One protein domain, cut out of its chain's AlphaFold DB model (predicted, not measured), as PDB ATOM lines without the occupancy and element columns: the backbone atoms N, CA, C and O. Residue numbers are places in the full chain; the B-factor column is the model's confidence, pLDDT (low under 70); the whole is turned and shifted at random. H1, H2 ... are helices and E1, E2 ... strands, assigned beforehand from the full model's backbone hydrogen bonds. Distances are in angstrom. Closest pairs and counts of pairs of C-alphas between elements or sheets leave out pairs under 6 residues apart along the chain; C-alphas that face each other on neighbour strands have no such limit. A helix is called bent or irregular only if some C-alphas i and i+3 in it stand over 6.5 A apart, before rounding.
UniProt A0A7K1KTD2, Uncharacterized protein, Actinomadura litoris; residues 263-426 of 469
ATOM      1  N   CYS A 263      58.089   6.342 -35.160       61.34
ATOM      2  CA  CYS A 263      59.011   7.450 -35.292       61.34
ATOM      3  C   CYS A 263      59.204   7.763 -36.771       61.34
ATOM      4  O   CYS A 263      59.503   6.865 -37.562       61.34
ATOM      5  N   GLY A 264      59.064   9.037 -37.127       61.44
ATOM      6  CA  GLY A 264      59.183   9.458 -38.512       61.44
ATOM      7  C   GLY A 264      60.571   9.302 -39.116       61.44
ATOM      8  O   GLY A 264      60.700   9.106 -40.319       61.44
ATOM      9  N   ASP A 265      61.596   9.328 -38.266       61.44
ATOM     10  CA  ASP A 265      62.986   9.288 -38.705       61.44
ATOM     11  C   ASP A 265      63.477   7.848 -38.927       61.44
ATOM     12  O   ASP A 265      64.212   7.578 -39.870       61.44
ATOM     13  N   CYS A 266      63.091   6.903 -38.058       57.94
ATOM     14  CA  CYS A 266      63.626   5.531 -38.084       57.94
ATOM     15  C   CYS A 266      62.582   4.438 -38.356       57.94
ATOM     16  O   CYS A 266      62.938   3.258 -38.404       57.94
ATOM     17  N   GLY A 267      61.295   4.791 -38.454       62.03
ATOM     18  CA  GLY A 267      60.188   3.847 -38.636       62.03
ATOM     19  C   GLY A 267      59.973   2.870 -37.470       62.03
ATOM     20  O   GLY A 267      59.185   1.930 -37.593       62.03
ATOM     21  N   GLY A 268      60.683   3.054 -36.350       60.88
ATOM     22  CA  GLY A 268      60.547   2.242 -35.141       60.88
ATOM     23  C   GLY A 268      59.281   2.592 -34.350       60.88
ATOM     24  O   GLY A 268      58.795   3.720 -34.465       60.88
ATOM     25  N   PRO A 269      58.734   1.661 -33.550       62.47
ATOM     26  CA  PRO A 269      57.572   1.940 -32.710       62.47
ATOM     27  C   PRO A 269      57.892   3.028 -31.676       62.47
ATOM     28  O   PRO A 269      59.001   3.082 -31.141       62.47
ATOM     29  N   LEU A 270      56.918   3.894 -31.406       63.34
ATOM     30  CA  LEU A 270      56.965   4.863 -30.320       63.34
ATOM     31  C   LEU A 270      56.210   4.313 -29.113       63.34
ATOM     32  O   LEU A 270      55.029   3.973 -29.202       63.34
ATOM     33  N   VAL A 271      56.883   4.259 -27.968       64.38
ATOM     34  CA  VAL A 271      56.308   3.723 -26.732       64.38
ATOM     35  C   VAL A 271      55.798   4.880 -25.871       64.38
ATOM     36  O   VAL A 271      56.514   5.865 -25.683       64.38
ATOM     37  N   PRO A 272      54.564   4.815 -25.339       63.75
ATOM     38  CA  PRO A 272      54.093   5.812 -24.393       63.75
ATOM     39  C   PRO A 272      54.858   5.686 -23.066       63.75
ATOM     40  O   PRO A 272      54.834   4.650 -22.395       63.75
ATOM     41  N   SER A 273      55.513   6.770 -22.666       59.09
ATOM     42  CA  SER A 273      56.233   6.915 -21.409       59.09
ATOM     43  C   SER A 273      55.572   7.992 -20.539       59.09
ATOM     44  O   SER A 273      55.364   9.123 -20.992       59.09
ATOM     45  N   PRO A 274      55.215   7.678 -19.281       54.81
ATOM     46  CA  PRO A 274      54.811   8.692 -18.324       54.81
ATOM     47  C   PRO A 274      56.062   9.390 -17.777       54.81
ATOM     48  O   PRO A 274      56.759   8.827 -16.928       54.81
ATOM     49  N   GLU A 275      56.343  10.619 -18.211       54.44
ATOM     50  CA  GLU A 275      57.347  11.440 -17.535       54.44
ATOM     51  C   GLU A 275      56.752  12.118 -16.295       54.44
ATOM     52  O   GLU A 275      55.682  12.733 -16.313       54.44
ATOM     53  N   ARG A 276      57.473  12.000 -15.173       43.72
ATOM     54  CA  ARG A 276      57.314  12.928 -14.053       43.72
ATOM     55  C   ARG A 276      58.043  14.197 -14.472       43.72
ATOM     56  O   ARG A 276      59.269  14.188 -14.514       43.72
ATOM     57  N   GLY A 277      57.305  15.274 -14.733       36.41
ATOM     58  CA  GLY A 277      57.916  16.589 -14.863       36.41
ATOM     59  C   GLY A 277      58.833  16.845 -13.663       36.41
ATOM     60  O   GLY A 277      58.400  16.747 -12.508       36.41
ATOM     61  N   MET A 278      60.112  17.134 -13.915       34.09
ATOM     62  CA  MET A 278      60.994  17.691 -12.891       34.09
ATOM     63  C   MET A 278      60.510  19.110 -12.585       34.09
ATOM     64  O   MET A 278      60.949  20.088 -13.179       34.09
ATOM     65  N   GLY A 279      59.539  19.223 -11.682       37.56
ATOM     66  CA  GLY A 279      58.967  20.500 -11.277       37.56
ATOM     67  C   GLY A 279      57.452  20.448 -11.138       37.56
ATOM     68  O   GLY A 279      56.761  19.673 -11.787       37.56
ATOM     69  N   ARG A 280      56.918  21.302 -10.262       36.19
ATOM     70  CA  ARG A 280      55.503  21.385  -9.845       36.19
ATOM     71  C   ARG A 280      54.482  21.729 -10.954       36.19
ATOM     72  O   ARG A 280      53.426  22.274 -10.637       36.19
ATOM     73  N   ARG A 281      54.729  21.479 -12.241       41.84
ATOM     74  CA  ARG A 281      53.779  21.832 -13.310       41.84
ATOM     75  C   ARG A 281      53.649  20.707 -14.336       41.84
ATOM     76  O   ARG A 281      54.539  20.520 -15.140       41.84
ATOM     77  N   ARG A 282      52.483  20.044 -14.261       46.88
ATOM     78  CA  ARG A 282      51.899  19.018 -15.147       46.88
ATOM     79  C   ARG A 282      52.708  17.728 -15.354       46.88
ATOM     80  O   ARG A 282      53.884  17.728 -15.668       46.88
ATOM     81  N   ILE A 283      52.011  16.605 -15.179       45.91
ATOM     82  CA  ILE A 283      52.432  15.302 -15.697       45.91
ATOM     83  C   ILE A 283      52.121  15.347 -17.192       45.91
ATOM     84  O   ILE A 283      50.948  15.433 -17.564       45.91
ATOM     85  N   GLU A 284      53.148  15.343 -18.032       56.06
ATOM     86  CA  GLU A 284      53.003  15.322 -19.484       56.06
ATOM     87  C   GLU A 284      53.451  13.941 -19.964       56.06
ATOM     88  O   GLU A 284      54.588  13.528 -19.770       56.06
ATOM     89  N   ALA A 285      52.510  13.158 -20.498       62.69
ATOM     90  CA  ALA A 285      52.837  11.867 -21.091       62.69
ATOM     91  C   ALA A 285      53.492  12.099 -22.455       62.69
ATOM     92  O   ALA A 285      53.080  13.001 -23.195       62.69
ATOM     93  N   HIS A 286      54.486  11.287 -22.805       69.88
ATOM     94  CA  HIS A 286      55.234  11.409 -24.055       69.88
ATOM     95  C   HIS A 286      55.275  10.080 -24.809       69.88
ATOM     96  O   HIS A 286      55.168   9.015 -24.214       69.88
ATOM     97  N   TYR A 287      55.435  10.146 -26.123       67.56
ATOM     98  CA  TYR A 287      55.855   9.040 -26.969       67.56
ATOM     99  C   TYR A 287      57.367   9.132 -27.159       67.56
ATOM    100  O   TYR A 287      57.866  10.180 -27.575       67.56
ATOM    101  N   THR A 288      58.088   8.055 -26.860       66.38
ATOM    102  CA  THR A 288      59.548   7.994 -26.993       66.38
ATOM    103  C   THR A 288      59.958   6.978 -28.043       66.38
ATOM    104  O   THR A 288      59.370   5.900 -28.140       66.38
ATOM    105  N   CYS A 289      60.959   7.332 -28.847       62.88
ATOM    106  CA  CYS A 289      61.626   6.372 -29.713       62.88
ATOM    107  C   CYS A 289      62.756   5.700 -28.939       62.88
ATOM    108  O   CYS A 289      63.640   6.398 -28.456       62.88
ATOM    109  N   ASP A 290      62.756   4.370 -28.871       59.47
ATOM    110  CA  ASP A 290      63.800   3.608 -28.167       59.47
ATOM    111  C   ASP A 290      65.099   3.479 -28.987       59.47
ATOM    112  O   ASP A 290      66.097   2.937 -28.514       59.47
ATOM    113  N   ARG A 291      65.117   3.980 -30.232       50.97
ATOM    114  CA  ARG A 291      66.317   4.024 -31.076       50.97
ATOM    115  C   ARG A 291      66.994   5.381 -30.969       50.97
ATOM    116  O   ARG A 291      66.357   6.423 -31.102       50.97
ATOM    117  N   ARG A 292      68.313   5.352 -30.793       50.88
ATOM    118  CA  ARG A 292      69.162   6.538 -30.890       50.88
ATOM    119  C   ARG A 292      69.313   6.918 -32.365       50.88
ATOM    120  O   ARG A 292      69.636   6.058 -33.184       50.88
ATOM    121  N   HIS A 293      69.038   8.173 -32.703       54.75
ATOM    122  CA  HIS A 293      69.130   8.666 -34.079       54.75
ATOM    123  C   HIS A 293      70.553   9.139 -34.416       54.75
ATOM    124  O   HIS A 293      71.416   9.186 -33.538       54.75
ATOM    125  N   GLU A 294      70.810   9.475 -35.685       46.06
ATOM    126  CA  GLU A 294      72.137   9.886 -36.187       46.06
ATOM    127  C   GLU A 294      72.736  11.083 -35.427       46.06
ATOM    128  O   GLU A 294      73.952  11.208 -35.322       46.06
ATOM    129  N   ASP A 295      71.895  11.934 -34.834       48.59
ATOM    130  CA  ASP A 295      72.297  13.068 -33.994       48.59
ATOM    131  C   ASP A 295      72.595  12.687 -32.529       48.59
ATOM    132  O   ASP A 295      72.826  13.551 -31.680       48.59
ATOM    133  N   GLY A 296      72.562  11.393 -32.207       41.78
ATOM    134  CA  GLY A 296      72.801  10.867 -30.872       41.78
ATOM    135  C   GLY A 296      71.662  11.119 -29.880       41.78
ATOM    136  O   GLY A 296      71.858  10.872 -28.685       41.78
ATOM    137  N   ARG A 297      70.490  11.596 -30.323       48.28
ATOM    138  CA  ARG A 297      69.345  11.913 -29.455       48.28
ATOM    139  C   ARG A 297      68.213  10.902 -29.621       48.28
ATOM    140  O   ARG A 297      68.036  10.298 -30.679       48.28
ATOM    141  N   PHE A 298      67.428  10.742 -28.560       54.31
ATOM    142  CA  PHE A 298      66.122  10.095 -28.626       54.31
ATOM    143  C   PHE A 298      65.071  11.127 -29.039       54.31
ATOM    144  O   PHE A 298      65.188  12.317 -28.729       54.31
ATOM    145  N   ARG A 299      64.049  10.685 -29.770       60.78
ATOM    146  CA  ARG A 299      62.916  11.541 -30.135       60.78
ATOM    147  C   ARG A 299      61.822  11.415 -29.083       60.78
ATOM    148  O   ARG A 299      61.451  10.302 -28.709       60.78
ATOM    149  N   HIS A 300      61.310  12.561 -28.648       68.56
ATOM    150  CA  HIS A 300      60.253  12.681 -27.650       68.56
ATOM    151  C   HIS A 300      59.122  13.526 -28.226       68.56
ATOM    152  O   HIS A 300      59.357  14.614 -28.751       68.56
ATOM    153  N   TYR A 301      57.897  13.026 -28.113       70.12
ATOM    154  CA  TYR A 301      56.706  13.694 -28.619       70.12
ATOM    155  C   TYR A 301      55.660  13.790 -27.526       70.12
ATOM    156  O   TYR A 301      55.340  12.787 -26.895       70.12
ATOM    157  N   GLU A 302      55.075  14.964 -27.316       72.62
ATOM    158  CA  GLU A 302      53.967  15.097 -26.376       72.62
ATOM    159  C   GLU A 302      52.796  14.209 -26.800       72.62
ATOM    160  O   GLU A 302      52.204  14.391 -27.868       72.62
ATOM    161  N   LYS A 303      52.412  13.266 -25.932       75.69
ATOM    162  CA  LYS A 303      51.356  12.294 -26.216       75.69
ATOM    163  C   LYS A 303      50.050  12.988 -26.576       75.69
ATOM    164  O   LYS A 303      49.380  12.588 -27.514       75.69
ATOM    165  N   ARG A 304      49.714  14.071 -25.866       78.88
ATOM    166  CA  ARG A 304      48.493  14.850 -26.102       78.88
ATOM    167  C   ARG A 304      48.440  15.458 -27.506       78.88
ATOM    168  O   ARG A 304      47.355  15.546 -28.069       78.88
ATOM    169  N   VAL A 305      49.580  15.896 -28.038       75.31
ATOM    170  CA  VAL A 305      49.664  16.480 -29.383       75.31
ATOM    171  C   VAL A 305      49.456  15.386 -30.423       75.31
ATOM    172  O   VAL A 305      48.574  15.511 -31.265       75.31
ATOM    173  N   VAL A 306      50.189  14.275 -30.301       74.25
ATOM    174  CA  VAL A 306      50.065  13.123 -31.211       74.25
ATOM    175  C   VAL A 306      48.645  12.551 -31.198       74.25
ATOM    176  O   VAL A 306      48.040  12.367 -32.250       74.25
ATOM    177  N   ASP A 307      48.084  12.331 -30.010       78.12
ATOM    178  CA  ASP A 307      46.717  11.846 -29.823       78.12
ATOM    179  C   ASP A 307      45.678  12.796 -30.443       78.12
ATOM    180  O   ASP A 307      44.716  12.337 -31.053       78.12
ATOM    181  N   GLY A 308      45.871  14.113 -30.302       78.50
ATOM    182  CA  GLY A 308      44.973  15.122 -30.864       78.50
ATOM    183  C   GLY A 308      44.946  15.118 -32.393       78.50
ATOM    184  O   GLY A 308      43.871  15.218 -32.983       78.50
ATOM    185  N   GLU A 309      46.104  14.945 -33.032       76.19
ATOM    186  CA  GLU A 309      46.218  14.838 -34.493       76.19
ATOM    187  C   GLU A 309      45.578  13.551 -35.034       76.19
ATOM    188  O   GLU A 309      44.887  13.568 -36.062       76.19
ATOM    189  N   ILE A 310      45.765  12.434 -34.320       76.81
ATOM    190  CA  ILE A 310      45.097  11.163 -34.629       76.81
ATOM    191  C   ILE A 310      43.583  11.345 -34.533       76.81
ATOM    192  O   ILE A 310      42.867  11.014 -35.478       76.81
ATOM    193  N   ASP A 311      43.095  11.915 -33.430       80.44
ATOM    194  CA  ASP A 311      41.664  12.121 -33.201       80.44
ATOM    195  C   ASP A 311      41.034  13.004 -34.280       80.44
ATOM    196  O   ASP A 311      39.969  12.677 -34.809       80.44
ATOM    197  N   TRP A 312      41.705  14.097 -34.649       77.44
ATOM    198  CA  TRP A 312      41.233  14.996 -35.698       77.44
ATOM    199  C   TRP A 312      41.158  14.304 -37.066       77.44
ATOM    200  O   TRP A 312      40.164  14.434 -37.789       77.44
ATOM    201  N   SER A 313      42.181  13.521 -37.414       76.56
ATOM    202  CA  SER A 313      42.229  12.785 -38.680       76.56
ATOM    203  C   SER A 313      41.159  11.698 -38.760       76.56
ATOM    204  O   SER A 313      40.476  11.588 -39.782       76.56
ATOM    205  N   LEU A 314      40.974  10.938 -37.679       77.75
ATOM    206  CA  LEU A 314      39.936   9.914 -37.585       77.75
ATOM    207  C   LEU A 314      38.536  10.524 -37.681       77.75
ATOM    208  O   LEU A 314      37.705   9.998 -38.417       77.75
ATOM    209  N   HIS A 315      38.277  11.656 -37.018       78.94
ATOM    210  CA  HIS A 315      36.967  12.314 -37.094       78.94
ATOM    211  C   HIS A 315      36.575  12.736 -38.484       78.94
ATOM    212  O   HIS A 315      35.449  12.491 -38.895       78.94
ATOM    213  N   ARG A 316      37.491  13.370 -39.210       77.31
ATOM    214  CA  ARG A 316      37.220  13.818 -40.575       77.31
ATOM    215  C   ARG A 316      36.843  12.643 -41.478       77.31
ATOM    216  O   ARG A 316      35.870  12.732 -42.215       77.31
ATOM    217  N   ARG A 317      37.548  11.514 -41.352       74.94
ATOM    218  CA  ARG A 317      37.239  10.279 -42.096       74.94
ATOM    219  C   ARG A 317      35.913   9.651 -41.674       74.94
ATOM    220  O   ARG A 317      35.138   9.221 -42.521       74.94
ATOM    221  N   LEU A 318      35.632   9.612 -40.374       76.56
ATOM    222  CA  LEU A 318      34.372   9.087 -39.851       76.56
ATOM    223  C   LEU A 318      33.177   9.999 -40.145       76.56
ATOM    224  O   LEU A 318      32.054   9.512 -40.196       76.56
ATOM    225  N   HIS A 319      33.394  11.292 -40.378       79.38
ATOM    226  CA  HIS A 319      32.346  12.196 -40.839       79.38
ATOM    227  C   HIS A 319      31.878  11.825 -42.255       79.38
ATOM    228  O   HIS A 319      30.678  11.762 -42.507       79.38
ATOM    229  N   GLU A 320      32.818  11.500 -43.149       71.75
ATOM    230  CA  GLU A 320      32.534  11.001 -44.504       71.75
ATOM    231  C   GLU A 320      31.921   9.587 -44.483       71.75
ATOM    232  O   GLU A 320      31.089   9.249 -45.327       71.75
ATOM    233  N   HIS A 321      32.291   8.765 -43.492       72.25
ATOM    234  CA  HIS A 321      31.846   7.373 -43.370       72.25
ATOM    235  C   HIS A 321      31.431   6.981 -41.934       72.25
ATOM    236  O   HIS A 321      32.114   6.181 -41.286       72.25
ATOM    237  N   PRO A 322      30.277   7.459 -41.422       75.94
ATOM    238  CA  PRO A 322      29.895   7.256 -40.018       75.94
ATOM    239  C   PRO A 322      29.695   5.792 -39.613       75.94
ATOM    240  O   PRO A 322      29.903   5.432 -38.455       75.94
ATOM    241  N   SER A 323      29.319   4.926 -40.560       76.38
ATOM    242  CA  SER A 323      29.111   3.492 -40.319       76.38
ATOM    243  C   SER A 323      30.392   2.741 -39.948       76.38
ATOM    244  O   SER A 323      30.316   1.666 -39.354       76.38
ATOM    245  N   TRP A 324      31.571   3.296 -40.244       80.12
ATOM    246  CA  TRP A 324      32.850   2.670 -39.907       80.12
ATOM    247  C   TRP A 324      33.105   2.605 -38.404       80.12
ATOM    248  O   TRP A 324      33.783   1.686 -37.960       80.12
ATOM    249  N   ALA A 325      32.532   3.519 -37.614       78.62
ATOM    250  CA  ALA A 325      32.720   3.533 -36.164       78.62
ATOM    251  C   ALA A 325      32.148   2.283 -35.470       78.62
ATOM    252  O   ALA A 325      32.644   1.895 -34.420       78.62
ATOM    253  N   ALA A 326      31.134   1.639 -36.053       79.69
ATOM    254  CA  ALA A 326      30.466   0.465 -35.486       79.69
ATOM    255  C   ALA A 326      30.569  -0.776 -36.391       79.69
ATOM    256  O   ALA A 326      29.738  -1.681 -36.309       79.69
ATOM    257  N   ALA A 327      31.558  -0.817 -37.289       76.50
ATOM    258  CA  ALA A 327      31.748  -1.951 -38.186       76.50
ATOM    259  C   ALA A 327      32.145  -3.209 -37.396       76.50
ATOM    260  O   ALA A 327      33.105  -3.178 -36.633       76.50
ATOM    261  N   ALA A 328      31.446  -4.327 -37.619       75.38
ATOM    262  CA  ALA A 328      31.691  -5.591 -36.908       75.38
ATOM    263  C   ALA A 328      33.120  -6.129 -37.103       75.38
ATOM    264  O   ALA A 328      33.664  -6.783 -36.229       75.38
ATOM    265  N   GLU A 329      33.752  -5.802 -38.225       75.00
ATOM    266  CA  GLU A 329      35.137  -6.166 -38.551       75.00
ATOM    267  C   GLU A 329      36.190  -5.460 -37.669       75.00
ATOM    268  O   GLU A 329      37.372  -5.773 -37.767       75.00
ATOM    269  N   LEU A 330      35.788  -4.483 -36.845       75.62
ATOM    270  CA  LEU A 330      36.636  -3.901 -35.801       75.62
ATOM    271  C   LEU A 330      36.664  -4.746 -34.522       75.62
ATOM    272  O   LEU A 330      37.512  -4.503 -33.667       75.62
ATOM    273  N   GLU A 331      35.740  -5.695 -34.357       81.62
ATOM    274  CA  GLU A 331      35.797  -6.626 -33.234       81.62
ATOM    275  C   GLU A 331      36.948  -7.619 -33.469       81.62
ATOM    276  O   GLU A 331      36.955  -8.313 -34.489       81.62
ATOM    277  N   PRO A 332      37.939  -7.685 -32.563       81.75
ATOM    278  CA  PRO A 332      38.990  -8.686 -32.637       81.75
ATOM    279  C   PRO A 332      38.411 -10.085 -32.420       81.75
ATOM    280  O   PRO A 332      37.366 -10.246 -31.786       81.75
ATOM    281  N   ASP A 333      39.119 -11.102 -32.910       84.38
ATOM    282  CA  ASP A 333      38.721 -12.493 -32.706       84.38
ATOM    283  C   ASP A 333      38.602 -12.798 -31.194       84.38
ATOM    284  O   ASP A 333      39.576 -12.613 -30.449       84.38
ATOM    285  N   PRO A 334      37.432 -13.264 -30.708       86.12
ATOM    286  CA  PRO A 334      37.245 -13.637 -29.310       86.12
ATOM    287  C   PRO A 334      38.289 -14.634 -28.788       86.12
ATOM    288  O   PRO A 334      38.686 -14.544 -27.621       86.12
ATOM    289  N   GLU A 335      38.763 -15.562 -29.628       87.12
ATOM    290  CA  GLU A 335      39.796 -16.531 -29.246       87.12
ATOM    291  C   GLU A 335      41.154 -15.850 -29.023       87.12
ATOM    292  O   GLU A 335      41.865 -16.171 -28.064       87.12
ATOM    293  N   GLU A 336      41.498 -14.849 -29.839       86.25
ATOM    294  CA  GLU A 336      42.722 -14.058 -29.679       86.25
ATOM    295  C   GLU A 336      42.680 -13.185 -28.419       86.25
ATOM    296  O   GLU A 336      43.673 -13.108 -27.686       86.25
ATOM    297  N   VAL A 337      41.529 -12.573 -28.116       87.00
ATOM    298  CA  VAL A 337      41.329 -11.790 -26.884       87.00
ATOM    299  C   VAL A 337      41.459 -12.683 -25.647       87.00
ATOM    300  O   VAL A 337      42.123 -12.307 -24.671       87.00
ATOM    301  N   ALA A 338      40.865 -13.879 -25.678       87.62
ATOM    302  CA  ALA A 338      40.963 -14.845 -24.587       87.62
ATOM    303  C   ALA A 338      42.410 -15.319 -24.379       87.62
ATOM    304  O   ALA A 338      42.906 -15.308 -23.247       87.62
ATOM    305  N   ALA A 339      43.115 -15.661 -25.462       88.12
ATOM    306  CA  ALA A 339      44.515 -16.072 -25.416       88.12
ATOM    307  C   ALA A 339      45.423 -14.964 -24.861       88.12
ATOM    308  O   ALA A 339      46.262 -15.228 -23.998       88.12
ATOM    309  N   TYR A 340      45.225 -13.720 -25.301       87.88
ATOM    310  CA  TYR A 340      45.989 -12.569 -24.825       87.88
ATOM    311  C   TYR A 340      45.729 -12.264 -23.341       87.88
ATOM    312  O   TYR A 340      46.659 -11.968 -22.591       87.88
ATOM    313  N   THR A 341      44.485 -12.402 -22.880       89.56
ATOM    314  CA  THR A 341      44.143 -12.242 -21.456       89.56
ATOM    315  C   THR A 341      44.855 -13.290 -20.592       89.56
ATOM    316  O   THR A 341      45.467 -12.941 -19.582       89.56
ATOM    317  N   ALA A 342      44.852 -14.556 -21.023       90.75
ATOM    318  CA  ALA A 342      45.566 -15.640 -20.345       90.75
ATOM    319  C   ALA A 342      47.098 -15.461 -20.385       90.75
ATOM    320  O   ALA A 342      47.819 -15.863 -19.471       90.75
ATOM    321  N   GLU A 343      47.633 -14.857 -21.444       91.50
ATOM    322  CA  GLU A 343      49.050 -14.513 -21.542       91.50
ATOM    323  C   GLU A 343      49.449 -13.417 -20.549       91.50
ATOM    324  O   GLU A 343      50.444 -13.574 -19.842       91.50
ATOM    325  N   LEU A 344      48.646 -12.355 -20.431       90.56
ATOM    326  CA  LEU A 344      48.857 -11.305 -19.433       90.56
ATOM    327  C   LEU A 344      48.793 -11.856 -18.007       90.56
ATOM    328  O   LEU A 344      49.622 -11.482 -17.182       90.56
ATOM    329  N   GLU A 345      47.866 -12.770 -17.723       93.56
ATOM    330  CA  GLU A 345      47.780 -13.448 -16.426       93.56
ATOM    331  C   GLU A 345      49.058 -14.241 -16.112       93.56
ATOM    332  O   GLU A 345      49.657 -14.057 -15.050       93.56
ATOM    333  N   ARG A 346      49.543 -15.053 -17.063       93.81
ATOM    334  CA  ARG A 346      50.814 -15.785 -16.917       93.81
ATOM    335  C   ARG A 346      51.998 -14.843 -16.721       93.81
ATOM    336  O   ARG A 346      52.872 -15.124 -15.905       93.81
ATOM    337  N   LYS A 347      52.018 -13.720 -17.437       91.81
ATOM    338  CA  LYS A 347      53.080 -12.717 -17.333       91.81
ATOM    339  C   LYS A 347      53.069 -12.000 -15.980       91.81
ATOM    340  O   LYS A 347      54.129 -11.763 -15.411       91.81
ATOM    341  N   ILE A 348      51.889 -11.697 -15.434       92.75
ATOM    342  CA  ILE A 348      51.738 -11.162 -14.071       92.75
ATOM    343  C   ILE A 348      52.224 -12.187 -13.044       92.75
ATOM    344  O   ILE A 348      52.976 -11.824 -12.143       92.75
ATOM    345  N   ALA A 349      51.848 -13.459 -13.192       92.69
ATOM    346  CA  ALA A 349      52.291 -14.518 -12.290       92.69
ATOM    347  C   ALA A 349      53.819 -14.706 -12.319       92.69
ATOM    348  O   ALA A 349      54.437 -14.837 -11.265       92.69
ATOM    349  N   LEU A 350      54.433 -14.663 -13.508       91.12
ATOM    350  CA  LEU A 350      55.889 -14.694 -13.668       91.12
ATOM    351  C   LEU A 350      56.553 -13.505 -12.964       91.12
ATOM    352  O   LEU A 350      57.483 -13.694 -12.186       91.12
ATOM    353  N   PHE A 351      56.048 -12.292 -13.202       90.81
ATOM    354  CA  PHE A 351      56.536 -11.091 -12.533       90.81
ATOM    355  C   PHE A 351      56.466 -11.237 -11.007       90.81
ATOM    356  O   PHE A 351      57.449 -10.980 -10.319       90.81
ATOM    357  N   ASP A 352      55.317 -11.661 -10.476       88.94
ATOM    358  CA  ASP A 352      55.097 -11.788  -9.033       88.94
ATOM    359  C   ASP A 352      55.990 -12.870  -8.404       88.94
ATOM    360  O   ASP A 352      56.403 -12.724  -7.252       88.94
ATOM    361  N   ALA A 353      56.332 -13.918  -9.160       86.94
ATOM    362  CA  ALA A 353      57.267 -14.955  -8.732       86.94
ATOM    363  C   ALA A 353      58.728 -14.473  -8.704       86.94
ATOM    364  O   ALA A 353      59.473 -14.865  -7.808       86.94
ATOM    365  N   CYS A 354      59.140 -13.626  -9.653       81.75
ATOM    366  CA  CYS A 354      60.523 -13.156  -9.775       81.75
ATOM    367  C   CYS A 354      60.823 -11.887  -8.963       81.75
ATOM    368  O   CYS A 354      61.957 -11.696  -8.535       81.75
ATOM    369  N   ALA A 355      59.831 -11.021  -8.727       75.94
ATOM    370  CA  ALA A 355      60.061  -9.689  -8.161       75.94
ATOM    371  C   ALA A 355      60.601  -9.693  -6.723       75.94
ATOM    372  O   ALA A 355      61.146  -8.674  -6.302       75.94
ATOM    373  N   GLY A 356      60.415 -10.779  -5.962       80.44
ATOM    374  CA  GLY A 356      61.049 -11.002  -4.656       80.44
ATOM    375  C   GLY A 356      61.095  -9.770  -3.737       80.44
ATOM    376  O   GLY A 356      60.062  -9.161  -3.419       80.44
ATOM    377  N   ALA A 357      62.300  -9.387  -3.307       68.56
ATOM    378  CA  ALA A 357      62.576  -8.188  -2.511       68.56
ATOM    379  C   ALA A 357      62.496  -6.881  -3.334       68.56
ATOM    380  O   ALA A 357      62.256  -5.794  -2.785       68.56
ATOM    381  N   ALA A 358      62.636  -6.966  -4.659       67.44
ATOM    382  CA  ALA A 358      62.550  -5.844  -5.595       67.44
ATOM    383  C   ALA A 358      61.114  -5.356  -5.861       67.44
ATOM    384  O   ALA A 358      60.930  -4.276  -6.421       67.44
ATOM    385  N   LYS A 359      60.077  -6.071  -5.406       70.38
ATOM    386  CA  LYS A 359      58.653  -5.734  -5.632       70.38
ATOM    387  C   LYS A 359      58.217  -4.321  -5.216       70.38
ATOM    388  O   LYS A 359      57.171  -3.850  -5.646       70.38
ATOM    389  N   SER A 360      58.989  -3.661  -4.357       63.47
ATOM    390  CA  SER A 360      58.752  -2.293  -3.869       63.47
ATOM    391  C   SER A 360      59.520  -1.220  -4.649       63.47
ATOM    392  O   SER A 360      59.361  -0.035  -4.373       63.47
ATOM    393  N   VAL A 361      60.333  -1.607  -5.637       65.06
ATOM    394  CA  VAL A 361      61.039  -0.680  -6.525       65.06
ATOM    395  C   VAL A 361      60.028   0.025  -7.429       65.06
ATOM    396  O   VAL A 361      59.312  -0.630  -8.184       65.06
ATOM    397  N   ASP A 362      60.017   1.361  -7.419       62.28
ATOM    398  CA  ASP A 362      59.085   2.219  -8.177       62.28
ATOM    399  C   ASP A 362      58.900   1.806  -9.647       62.28
ATOM    400  O   ASP A 362      57.814   1.936 -10.216       62.28
ATOM    401  N   ASN A 363      59.962   1.335 -10.307       60.75
ATOM    402  CA  ASN A 363      59.868   0.882 -11.691       60.75
ATOM    403  C   ASN A 363      59.116  -0.453 -11.826       60.75
ATOM    404  O   ASN A 363      58.214  -0.554 -12.653       60.75
ATOM    405  N   LEU A 364      59.429  -1.439 -10.978       68.31
ATOM    406  CA  LEU A 364      58.722  -2.722 -10.936       68.31
ATOM    407  C   LEU A 364      57.265  -2.537 -10.500       68.31
ATOM    408  O   LEU A 364      56.369  -3.083 -11.136       68.31
ATOM    409  N   VAL A 365      56.995  -1.681  -9.512       69.81
ATOM    410  CA  VAL A 365      55.626  -1.322  -9.105       69.81
ATOM    411  C   VAL A 365      54.836  -0.755 -10.285       69.81
ATOM    412  O   VAL A 365      53.715  -1.191 -10.549       69.81
ATOM    413  N   ARG A 366      55.422   0.185 -11.041       70.38
ATOM    414  CA  ARG A 366      54.788   0.748 -12.244       70.38
ATOM    415  C   ARG A 366      54.604  -0.294 -13.341       70.38
ATOM    416  O   ARG A 366      53.560  -0.297 -13.985       70.38
ATOM    417  N   MET A 367      55.588  -1.160 -13.565       76.00
ATOM    418  CA  MET A 367      55.500  -2.237 -14.549       76.00
ATOM    419  C   MET A 367      54.357  -3.194 -14.207       76.00
ATOM    420  O   MET A 367      53.496  -3.441 -15.047       76.00
ATOM    421  N   ARG A 368      54.283  -3.640 -12.949       84.12
ATOM    422  CA  ARG A 368      53.192  -4.472 -12.441       84.12
ATOM    423  C   ARG A 368      51.840  -3.788 -12.593       84.12
ATOM    424  O   ARG A 368      50.899  -4.405 -13.080       84.12
ATOM    425  N   ALA A 369      51.744  -2.512 -12.218       77.31
ATOM    426  CA  ALA A 369      50.518  -1.735 -12.366       77.31
ATOM    427  C   ALA A 369      50.055  -1.685 -13.831       77.31
ATOM    428  O   ALA A 369      48.887  -1.947 -14.094       77.31
ATOM    429  N   ARG A 370      50.971  -1.459 -14.786       78.06
ATOM    430  CA  ARG A 370      50.654  -1.489 -16.226       78.06
ATOM    431  C   ARG A 370      50.204  -2.870 -16.705       78.06
ATOM    432  O   ARG A 370      49.315  -2.949 -17.545       78.06
ATOM    433  N   LEU A 371      50.799  -3.957 -16.209       84.00
ATOM    434  CA  LEU A 371      50.360  -5.316 -16.562       84.00
ATOM    435  C   LEU A 371      48.939  -5.582 -16.068       84.00
ATOM    436  O   LEU A 371      48.111  -6.072 -16.830       84.00
ATOM    437  N   VAL A 372      48.647  -5.209 -14.819       84.50
ATOM    438  CA  VAL A 372      47.310  -5.346 -14.228       84.50
ATOM    439  C   VAL A 372      46.299  -4.481 -14.971       84.50
ATOM    440  O   VAL A 372      45.221  -4.959 -15.302       84.50
ATOM    441  N   GLU A 373      46.646  -3.235 -15.291       82.31
ATOM    442  CA  GLU A 373      45.798  -2.342 -16.081       82.31
ATOM    443  C   GLU A 373      45.487  -2.943 -17.457       82.31
ATOM    444  O   GLU A 373      44.321  -3.022 -17.843       82.31
ATOM    445  N   ARG A 374      46.502  -3.463 -18.162       83.06
ATOM    446  CA  ARG A 374      46.317  -4.162 -19.444       83.06
ATOM    447  C   ARG A 374      45.449  -5.409 -19.304       83.06
ATOM    448  O   ARG A 374      44.637  -5.661 -20.186       83.06
ATOM    449  N   PHE A 375      45.603  -6.176 -18.227       87.88
ATOM    450  CA  PHE A 375      44.805  -7.376 -17.968       87.88
ATOM    451  C   PHE A 375      43.336  -7.043 -17.699       87.88
ATOM    452  O   PHE A 375      42.447  -7.650 -18.294       87.88
ATOM    453  N   VAL A 376      43.074  -6.045 -16.849       87.19
ATOM    454  CA  VAL A 376      41.719  -5.540 -16.580       87.19
ATOM    455  C   VAL A 376      41.091  -5.035 -17.874       87.19
ATOM    456  O   VAL A 376      39.937  -5.342 -18.166       87.19
ATOM    457  N   PHE A 377      41.861  -4.307 -18.679       84.44
ATOM    458  CA  PHE A 377      41.395  -3.792 -19.954       84.44
ATOM    459  C   PHE A 377      41.071  -4.903 -20.964       84.44
ATOM    460  O   PHE A 377      39.991  -4.898 -21.549       84.44
ATOM    461  N   ALA A 378      41.959  -5.887 -21.136       86.38
ATOM    462  CA  ALA A 378      41.726  -7.037 -22.010       86.38
ATOM    463  C   ALA A 378      40.522  -7.878 -21.550       86.38
ATOM    464  O   ALA A 378      39.702  -8.276 -22.373       86.38
ATOM    465  N   SER A 379      40.362  -8.064 -20.235       88.62
ATOM    466  CA  SER A 379      39.192  -8.737 -19.655       88.62
ATOM    467  C   SER A 379      37.903  -7.976 -19.963       88.62
ATOM    468  O   SER A 379      36.915  -8.580 -20.359       88.62
ATOM    469  N   LYS A 380      37.925  -6.642 -19.876       89.12
ATOM    470  CA  LYS A 380      36.783  -5.809 -20.263       89.12
ATOM    471  C   LYS A 380      36.430  -5.969 -21.743       89.12
ATOM    472  O   LYS A 380      35.257  -6.093 -22.068       89.12
ATOM    473  N   VAL A 381      37.424  -5.991 -22.633       88.62
ATOM    474  CA  VAL A 381      37.203  -6.244 -24.069       88.62
ATOM    475  C   VAL A 381      36.591  -7.628 -24.291       88.62
ATOM    476  O   VAL A 381      35.641  -7.747 -25.057       88.62
ATOM    477  N   ARG A 382      37.084  -8.654 -23.591       88.62
ATOM    478  CA  ARG A 382      36.539 -10.017 -23.649       88.62
ATOM    479  C   ARG A 382      35.073 -10.075 -23.212       88.62
ATOM    480  O   ARG A 382      34.283 -10.770 -23.838       88.62
ATOM    481  N   ASP A 383      34.733  -9.370 -22.136       89.88
ATOM    482  CA  ASP A 383      33.427  -9.490 -21.486       89.88
ATOM    483  C   ASP A 383      32.367  -8.562 -22.118       89.88
ATOM    484  O   ASP A 383      31.188  -8.913 -22.168       89.88
ATOM    485  N   GLU A 384      32.764  -7.382 -22.611       90.62
ATOM    486  CA  GLU A 384      31.852  -6.346 -23.125       90.62
ATOM    487  C   GLU A 384      31.924  -6.127 -24.651       90.62
ATOM    488  O   GLU A 384      31.061  -5.432 -25.193       90.62
ATOM    489  N   GLY A 385      32.934  -6.670 -25.339       88.81
ATOM    490  CA  GLY A 385      33.248  -6.381 -26.745       88.81
ATOM    491  C   GLY A 385      34.133  -5.138 -26.926       88.81
ATOM    492  O   GLY A 385      34.074  -4.178 -26.147       88.81
ATOM    493  N   ALA A 386      34.969  -5.130 -27.966       86.31
ATOM    494  CA  ALA A 386      35.963  -4.087 -28.200       86.31
ATOM    495  C   ALA A 386      35.327  -2.750 -28.596       86.31
ATOM    496  O   ALA A 386      35.768  -1.706 -28.111       86.31
ATOM    497  N   LEU A 387      34.261  -2.752 -29.403       85.56
ATOM    498  CA  LEU A 387      33.568  -1.525 -29.811       85.56
ATOM    499  C   LEU A 387      32.925  -0.811 -28.620       85.56
ATOM    500  O   LEU A 387      32.989   0.417 -28.505       85.56
ATOM    501  N   ASN A 388      32.318  -1.578 -27.713       88.56
ATOM    502  CA  ASN A 388      31.698  -1.035 -26.512       88.56
ATOM    503  C   ASN A 388      32.755  -0.566 -25.503       88.56
ATOM    504  O   ASN A 388      32.665   0.557 -25.002       88.56
ATOM    505  N   ALA A 389      33.805  -1.362 -25.272       87.50
ATOM    506  CA  ALA A 389      34.928  -0.980 -24.415       87.50
ATOM    507  C   ALA A 389      35.655   0.281 -24.925       87.50
ATOM    508  O   ALA A 389      36.091   1.107 -24.121       87.50
ATOM    509  N   ALA A 390      35.734   0.459 -26.249       85.12
ATOM    510  CA  ALA A 390      36.293   1.636 -26.911       85.12
ATOM    511  C   ALA A 390      35.363   2.867 -26.883       85.12
ATOM    512  O   ALA A 390      35.820   3.978 -27.170       85.12
ATOM    513  N   GLY A 391      34.082   2.687 -26.538       87.00
ATOM    514  CA  GLY A 391      33.047   3.727 -26.543       87.00
ATOM    515  C   GLY A 391      32.509   4.080 -27.935       87.00
ATOM    516  O   GLY A 391      31.783   5.064 -28.075       87.00
ATOM    517  N   LEU A 392      32.843   3.296 -28.962       86.19
ATOM    518  CA  LEU A 392      32.495   3.576 -30.356       86.19
ATOM    519  C   LEU A 392      31.013   3.343 -30.673       86.19
ATOM    520  O   LEU A 392      30.464   3.991 -31.558       86.19
ATOM    521  N   THR A 393      30.326   2.512 -29.889       85.00
ATOM    522  CA  THR A 393      28.873   2.271 -29.996       85.00
ATOM    523  C   THR A 393      28.025   3.532 -29.790       85.00
ATOM    524  O   THR A 393      26.859   3.561 -30.172       85.00
ATOM    525  N   ARG A 394      28.600   4.580 -29.187       81.75
ATOM    526  CA  ARG A 394      27.947   5.871 -28.916       81.75
ATOM    527  C   ARG A 394      28.450   6.997 -29.820       81.75
ATOM    528  O   ARG A 394      28.090   8.153 -29.595       81.75
ATOM    529  N   TYR A 395      29.316   6.686 -30.785       82.38
ATOM    530  CA  TYR A 395      29.899   7.681 -31.672       82.38
ATOM    531  C   TYR A 395      28.814   8.404 -32.476       82.38
ATOM    532  O   TYR A 395      27.896   7.784 -33.011       82.38
ATOM    533  N   THR A 396      28.944   9.727 -32.579       79.12
ATOM    534  CA  THR A 396      28.085  10.553 -33.432       79.12
ATOM    535  C   THR A 396      28.949  11.552 -34.210       79.12
ATOM    536  O   THR A 396      29.749  12.262 -33.598       79.12
ATOM    537  N   PRO A 397      28.793  11.650 -35.544       72.94
ATOM    538  CA  PRO A 397      29.672  12.455 -36.404       72.94
ATOM    539  C   PRO A 397      29.527  13.974 -36.211       72.94
ATOM    540  O   PRO A 397      30.312  14.738 -36.769       72.94
ATOM    541  N   TYR A 398      28.547  14.412 -35.415       73.06
ATOM    542  CA  TYR A 398      28.253  15.818 -35.118       73.06
ATOM    543  C   TYR A 398      28.542  16.204 -33.657       73.06
ATOM    544  O   TYR A 398      28.230  17.317 -33.237       73.06
ATOM    545  N   ALA A 399      29.124  15.307 -32.852       70.31
ATOM    546  CA  ALA A 399      29.514  15.646 -31.489       70.31
ATOM    547  C   ALA A 399      30.700  16.621 -31.486       70.31
ATOM    548  O   ALA A 399      31.783  16.323 -31.992       70.31
ATOM    549  N   HIS A 400      30.535  17.780 -30.845       57.25
ATOM    550  CA  HIS A 400      31.659  18.679 -30.607       57.25
ATOM    551  C   HIS A 400      32.671  18.027 -29.647       57.25
ATOM    552  O   HIS A 400      32.334  17.688 -28.516       57.25
ATOM    553  N   ARG A 401      33.936  17.923 -30.088       60.81
ATOM    554  CA  ARG A 401      35.106  17.473 -29.300       60.81
ATOM    555  C   ARG A 401      35.051  16.028 -28.795       60.81
ATOM    556  O   ARG A 401      35.279  15.768 -27.614       60.81
ATOM    557  N   TRP A 402      34.823  15.073 -29.684       70.56
ATOM    558  CA  TRP A 402      34.977  13.670 -29.313       70.56
ATOM    559  C   TRP A 402      36.465  13.270 -29.305       70.56
ATOM    560  O   TRP A 402      37.107  13.236 -30.345       70.56
ATOM    561  N   ALA A 403      37.041  13.020 -28.132       80.00
ATOM    562  CA  ALA A 403      38.382  12.445 -28.021       80.00
ATOM    563  C   ALA A 403      38.254  10.919 -28.012       80.00
ATOM    564  O   ALA A 403      37.475  10.379 -27.221       80.00
ATOM    565  N   PHE A 404      38.979  10.220 -28.886       81.50
ATOM    566  CA  PHE A 404      38.915   8.762 -28.916       81.50
ATOM    567  C   PHE A 404      39.707   8.166 -27.749       81.50
ATOM    568  O   PHE A 404      40.733   8.696 -27.322       81.50
ATOM    569  N   SER A 405      39.230   7.040 -27.217       84.00
ATOM    570  CA  SER A 405      40.038   6.214 -26.317       84.00
ATOM    571  C   SER A 405      41.241   5.628 -27.072       84.00
ATOM    572  O   SER A 405      41.222   5.535 -28.300       84.00
ATOM    573  N   GLU A 406      42.290   5.193 -26.367       79.44
ATOM    574  CA  GLU A 406      43.447   4.559 -27.022       79.44
ATOM    575  C   GLU A 406      43.052   3.322 -27.834       79.44
ATOM    576  O   GLU A 406      43.539   3.141 -28.948       79.44
ATOM    577  N   LEU A 407      42.107   2.526 -27.325       80.44
ATOM    578  CA  LEU A 407      41.562   1.385 -28.051       80.44
ATOM    579  C   LEU A 407      40.769   1.819 -29.282       80.44
ATOM    580  O   LEU A 407      40.967   1.251 -30.347       80.44
ATOM    581  N   ALA A 408      39.920   2.846 -29.174       80.88
ATOM    582  CA  ALA A 408      39.218   3.377 -30.341       80.88
ATOM    583  C   ALA A 408      40.205   3.832 -31.424       80.88
ATOM    584  O   ALA A 408      40.011   3.509 -32.593       80.88
ATOM    585  N   ARG A 409      41.297   4.510 -31.046       81.19
ATOM    586  CA  ARG A 409      42.361   4.876 -31.991       81.19
ATOM    587  C   ARG A 409      42.998   3.639 -32.612       81.19
ATOM    588  O   ARG A 409      43.133   3.600 -33.827       81.19
ATOM    589  N   ALA A 410      43.362   2.634 -31.816       76.94
ATOM    590  CA  ALA A 410      43.991   1.407 -32.308       76.94
ATOM    591  C   ALA A 410      43.106   0.658 -33.321       76.94
ATOM    592  O   ALA A 410      43.571   0.310 -34.402       76.94
ATOM    593  N   LEU A 411      41.822   0.477 -32.997       76.69
ATOM    594  CA  LEU A 411      40.849  -0.200 -33.858       76.69
ATOM    595  C   LEU A 411      40.572   0.593 -35.140       76.69
ATOM    596  O   LEU A 411      40.524   0.038 -36.230       76.69
ATOM    597  N   LEU A 412      40.394   1.910 -35.030       76.12
ATOM    598  CA  LEU A 412      40.063   2.733 -36.189       76.12
ATOM    599  C   LEU A 412      41.266   2.944 -37.111       76.12
ATOM    600  O   LEU A 412      41.099   2.913 -38.324       76.12
ATOM    601  N   THR A 413      42.473   3.129 -36.572       70.56
ATOM    602  CA  THR A 413      43.688   3.336 -37.387       70.56
ATOM    603  C   THR A 413      44.127   2.090 -38.150       70.56
ATOM    604  O   THR A 413      44.722   2.232 -39.212       70.56
ATOM    605  N   SER A 414      43.813   0.879 -37.676       61.75
ATOM    606  CA  SER A 414      44.100  -0.354 -38.425       61.75
ATOM    607  C   SER A 414      43.187  -0.553 -39.645       61.75
ATOM    608  O   SER A 414      43.546  -1.292 -40.560       61.75
ATOM    609  N   ARG A 415      42.021   0.111 -39.675       55.41
ATOM    610  CA  ARG A 415      40.984  -0.032 -40.713       55.41
ATOM    611  C   ARG A 415      40.866   1.177 -41.636       55.41
ATOM    612  O   ARG A 415      40.681   1.030 -42.841       55.41
ATOM    613  N   VAL A 416      40.925   2.378 -41.072       52.34
ATOM    614  CA  VAL A 416      40.975   3.624 -41.829       52.34
ATOM    615  C   VAL A 416      42.403   3.736 -42.324       52.34
ATOM    616  O   VAL A 416      43.271   4.163 -41.573       52.34
ATOM    617  N   ASP A 417      42.656   3.317 -43.563       45.91
ATOM    618  CA  ASP A 417      43.936   3.513 -44.245       45.91
ATOM    619  C   ASP A 417      44.206   5.025 -44.381       45.91
ATOM    620  O   ASP A 417      43.935   5.679 -45.396       45.91
ATOM    621  N   VAL A 418      44.673   5.636 -43.292       41.06
ATOM    622  CA  VAL A 418      45.292   6.948 -43.308       41.06
ATOM    623  C   VAL A 418      46.585   6.697 -44.065       41.06
ATOM    624  O   VAL A 418      47.545   6.205 -43.490       41.06
ATOM    625  N   ASN A 419      46.561   6.946 -45.375       34.47
ATOM    626  CA  ASN A 419      47.596   6.638 -46.372       34.47
ATOM    627  C   ASN A 419      48.958   7.359 -46.160       34.47
ATOM    628  O   ASN A 419      49.634   7.776 -47.095       34.47
ATOM    629  N   ALA A 420      49.370   7.521 -44.909       34.34
ATOM    630  CA  ALA A 420      50.740   7.549 -44.447       34.34
ATOM    631  C   ALA A 420      50.802   6.471 -43.355       34.34
ATOM    632  O   ALA A 420      50.412   6.736 -42.223       34.34
ATOM    633  N   GLN A 421      51.233   5.252 -43.700       32.03
ATOM    634  CA  GLN A 421      51.214   4.038 -42.853       32.03
ATOM    635  C   GLN A 421      51.917   4.149 -41.487       32.03
ATOM    636  O   GLN A 421      51.971   3.180 -40.741       32.03
ATOM    637  N   PHE A 422      52.411   5.326 -41.130       37.88
ATOM    638  CA  PHE A 422      52.886   5.687 -39.814       37.88
ATOM    639  C   PHE A 422      52.425   7.117 -39.542       37.88
ATOM    640  O   PHE A 422      52.664   8.001 -40.373       37.88
ATOM    641  N   VAL A 423      51.845   7.380 -38.363       40.84
ATOM    642  CA  VAL A 423      51.863   8.737 -37.791       40.84
ATOM    643  C   VAL A 423      53.328   9.036 -37.509       40.84
ATOM    644  O   VAL A 423      53.838   8.785 -36.424       40.84
ATOM    645  N   THR A 424      54.006   9.466 -38.564       36.62
ATOM    646  CA  THR A 424      55.395   9.886 -38.639       36.62
ATOM    647  C   THR A 424      55.438  11.169 -37.839       36.62
ATOM    648  O   THR A 424      55.261  12.257 -38.384       36.62
ATOM    649  N   VAL A 425      55.559  11.054 -36.517       33.94
ATOM    650  CA  VAL A 425      55.812  12.239 -35.714       33.94
ATOM    651  C   VAL A 425      57.236  12.639 -36.075       33.94
ATOM    652  O   VAL A 425      58.180  11.904 -35.791       33.94
ATOM    653  N   ALA A 426      57.363  13.719 -36.834       30.67
ATOM    654  CA  ALA A 426      58.612  14.418 -37.076       30.67
ATOM    655  C   ALA A 426      58.644  15.587 -36.084       30.67
ATOM    656  O   ALA A 426      57.691  16.363 -36.009       30.67
TER     657      ALA A 426
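AT A GLANCE: This is residues 263 to 426 of the 469 residues of an uncharacterized protein of Actinomadura litoris (UniProt A0A7K1KTD2). The model is an open horseshoe with two unequal limbs: a small three-stranded sheet that leads straight into helix H1 makes one limb, and two long helices, H3 and H5, side by side and running opposite ways, make the other. The short helices H2 and H6 lie at the closed end, H7 sits between the limbs near that end, and the little H4 makes the turn at the far end of the long pair; the mouth between the sheet and H5 is open. The printed part has 164 residues, with three named strands and then seven named helices along the chain, E1 E2 E3 H1 H2 H3 H4 H5 H6 H7; the sheet's order is E1 - E2 - E3, antiparallel, and the class is mostly helix. The whole is only just compact, close to loose, with a radius of gyration of the C-alphas of 18.1 A, and it spans 54 by 43 by 32 A.

IN THESE COORDINATES: Find C-alpha 270 at (56.965, 4.863, -30.320), where strand E1 begins; it runs through residues 270 to 275, 14.4 A long. Strand E2 follows in residues 284 to 289, 16.1 A, and the short E3 in residues 300 to 302. H1 begins at the next residue and runs through residues 303 to 320, 26.3 A from first to last C-alpha. H2 is residues 322 to 326. Look next for C-alpha 334 at (37.245, -13.637, -29.310), where H3 begins; it takes residues 334 to 354, 30.4 A. H4, residues 356 to 360, is irregular, its C-alphas 357 and 360 lying 7.2 A apart. H5, residues 362 to 384, is the longest helix, 32.2 A. H6 is residues 386 to 389, and H7, residues 406 to 415, is 14.6 A long and ends with C-alpha 415 at (40.984, -0.032, -40.713).

HOW THE PARTS SIT: Begin with the sheet, a meander, each strand the antiparallel neighbour of the one before. E1 and E2 form a hairpin, and you will find N 273 and O 286 at 2.7 A, within hydrogen-bond range. E2 and E3 form another hairpin, with N 287 and O 301 at 2.8 A. H1 only grazes the sheet with its residues 303 to 307; the C-alphas of His 286 and Lys 303 are 4.5 A apart. Further along, residues 310 to 314 of H1 touch H7, the closest C-alphas being those of Leu 314 and Leu 412 at 7.3 A, at a steep tilt of 49 degrees, the same way. H2 is close to H7 but not clearly touching, with the C-alphas of Ala 325 and Leu 412 at 7.4 A. H6 and H7 only just touch, with 3 pairs of C-alphas within 8 A, the closest Leu 387 and Ala 408 at 7.5 A. H5 and H6 only just touch, with 3 pairs, and only at the corner, Val 381 and Ala 389 being closest at 5.7 A. H3 and H5 touch at a shallow tilt of 23 degrees, opposite ways, with the C-alphas of Thr 341 and Ala 378 closest at 5.8 A. H4 is close to H5 but not clearly touching, with the C-alphas of Lys 359 and Val 365 at 6.4 A. H5 is apart from H1, from H7 and from the three strands. In H1, H3 and H5 every O i to N i+4 pair is within hydrogen-bond range; H7 has 5 of 6, H2 has 0 of 1 but 2 of 2 O i to N i+3 pairs, H4 has 0 of 1 and 0 of 2, and H6 is too short for an i+4 pair.

THE WHOLE: The C-alphas farthest apart are those of Glu 320 and Ala 357, 55.1 A. The printed part has no cut, and its first and last C-alphas, Cys 263 and Ala 426, are 7.2 A apart. The one long link, residues 390 to 405, joins H6 to H7. The mean pLDDT of the printed part is 71.2; look for values under 70 at residues 263 to 300, 357 to 358, 360 to 365, 400 to 401 and 414 to 426.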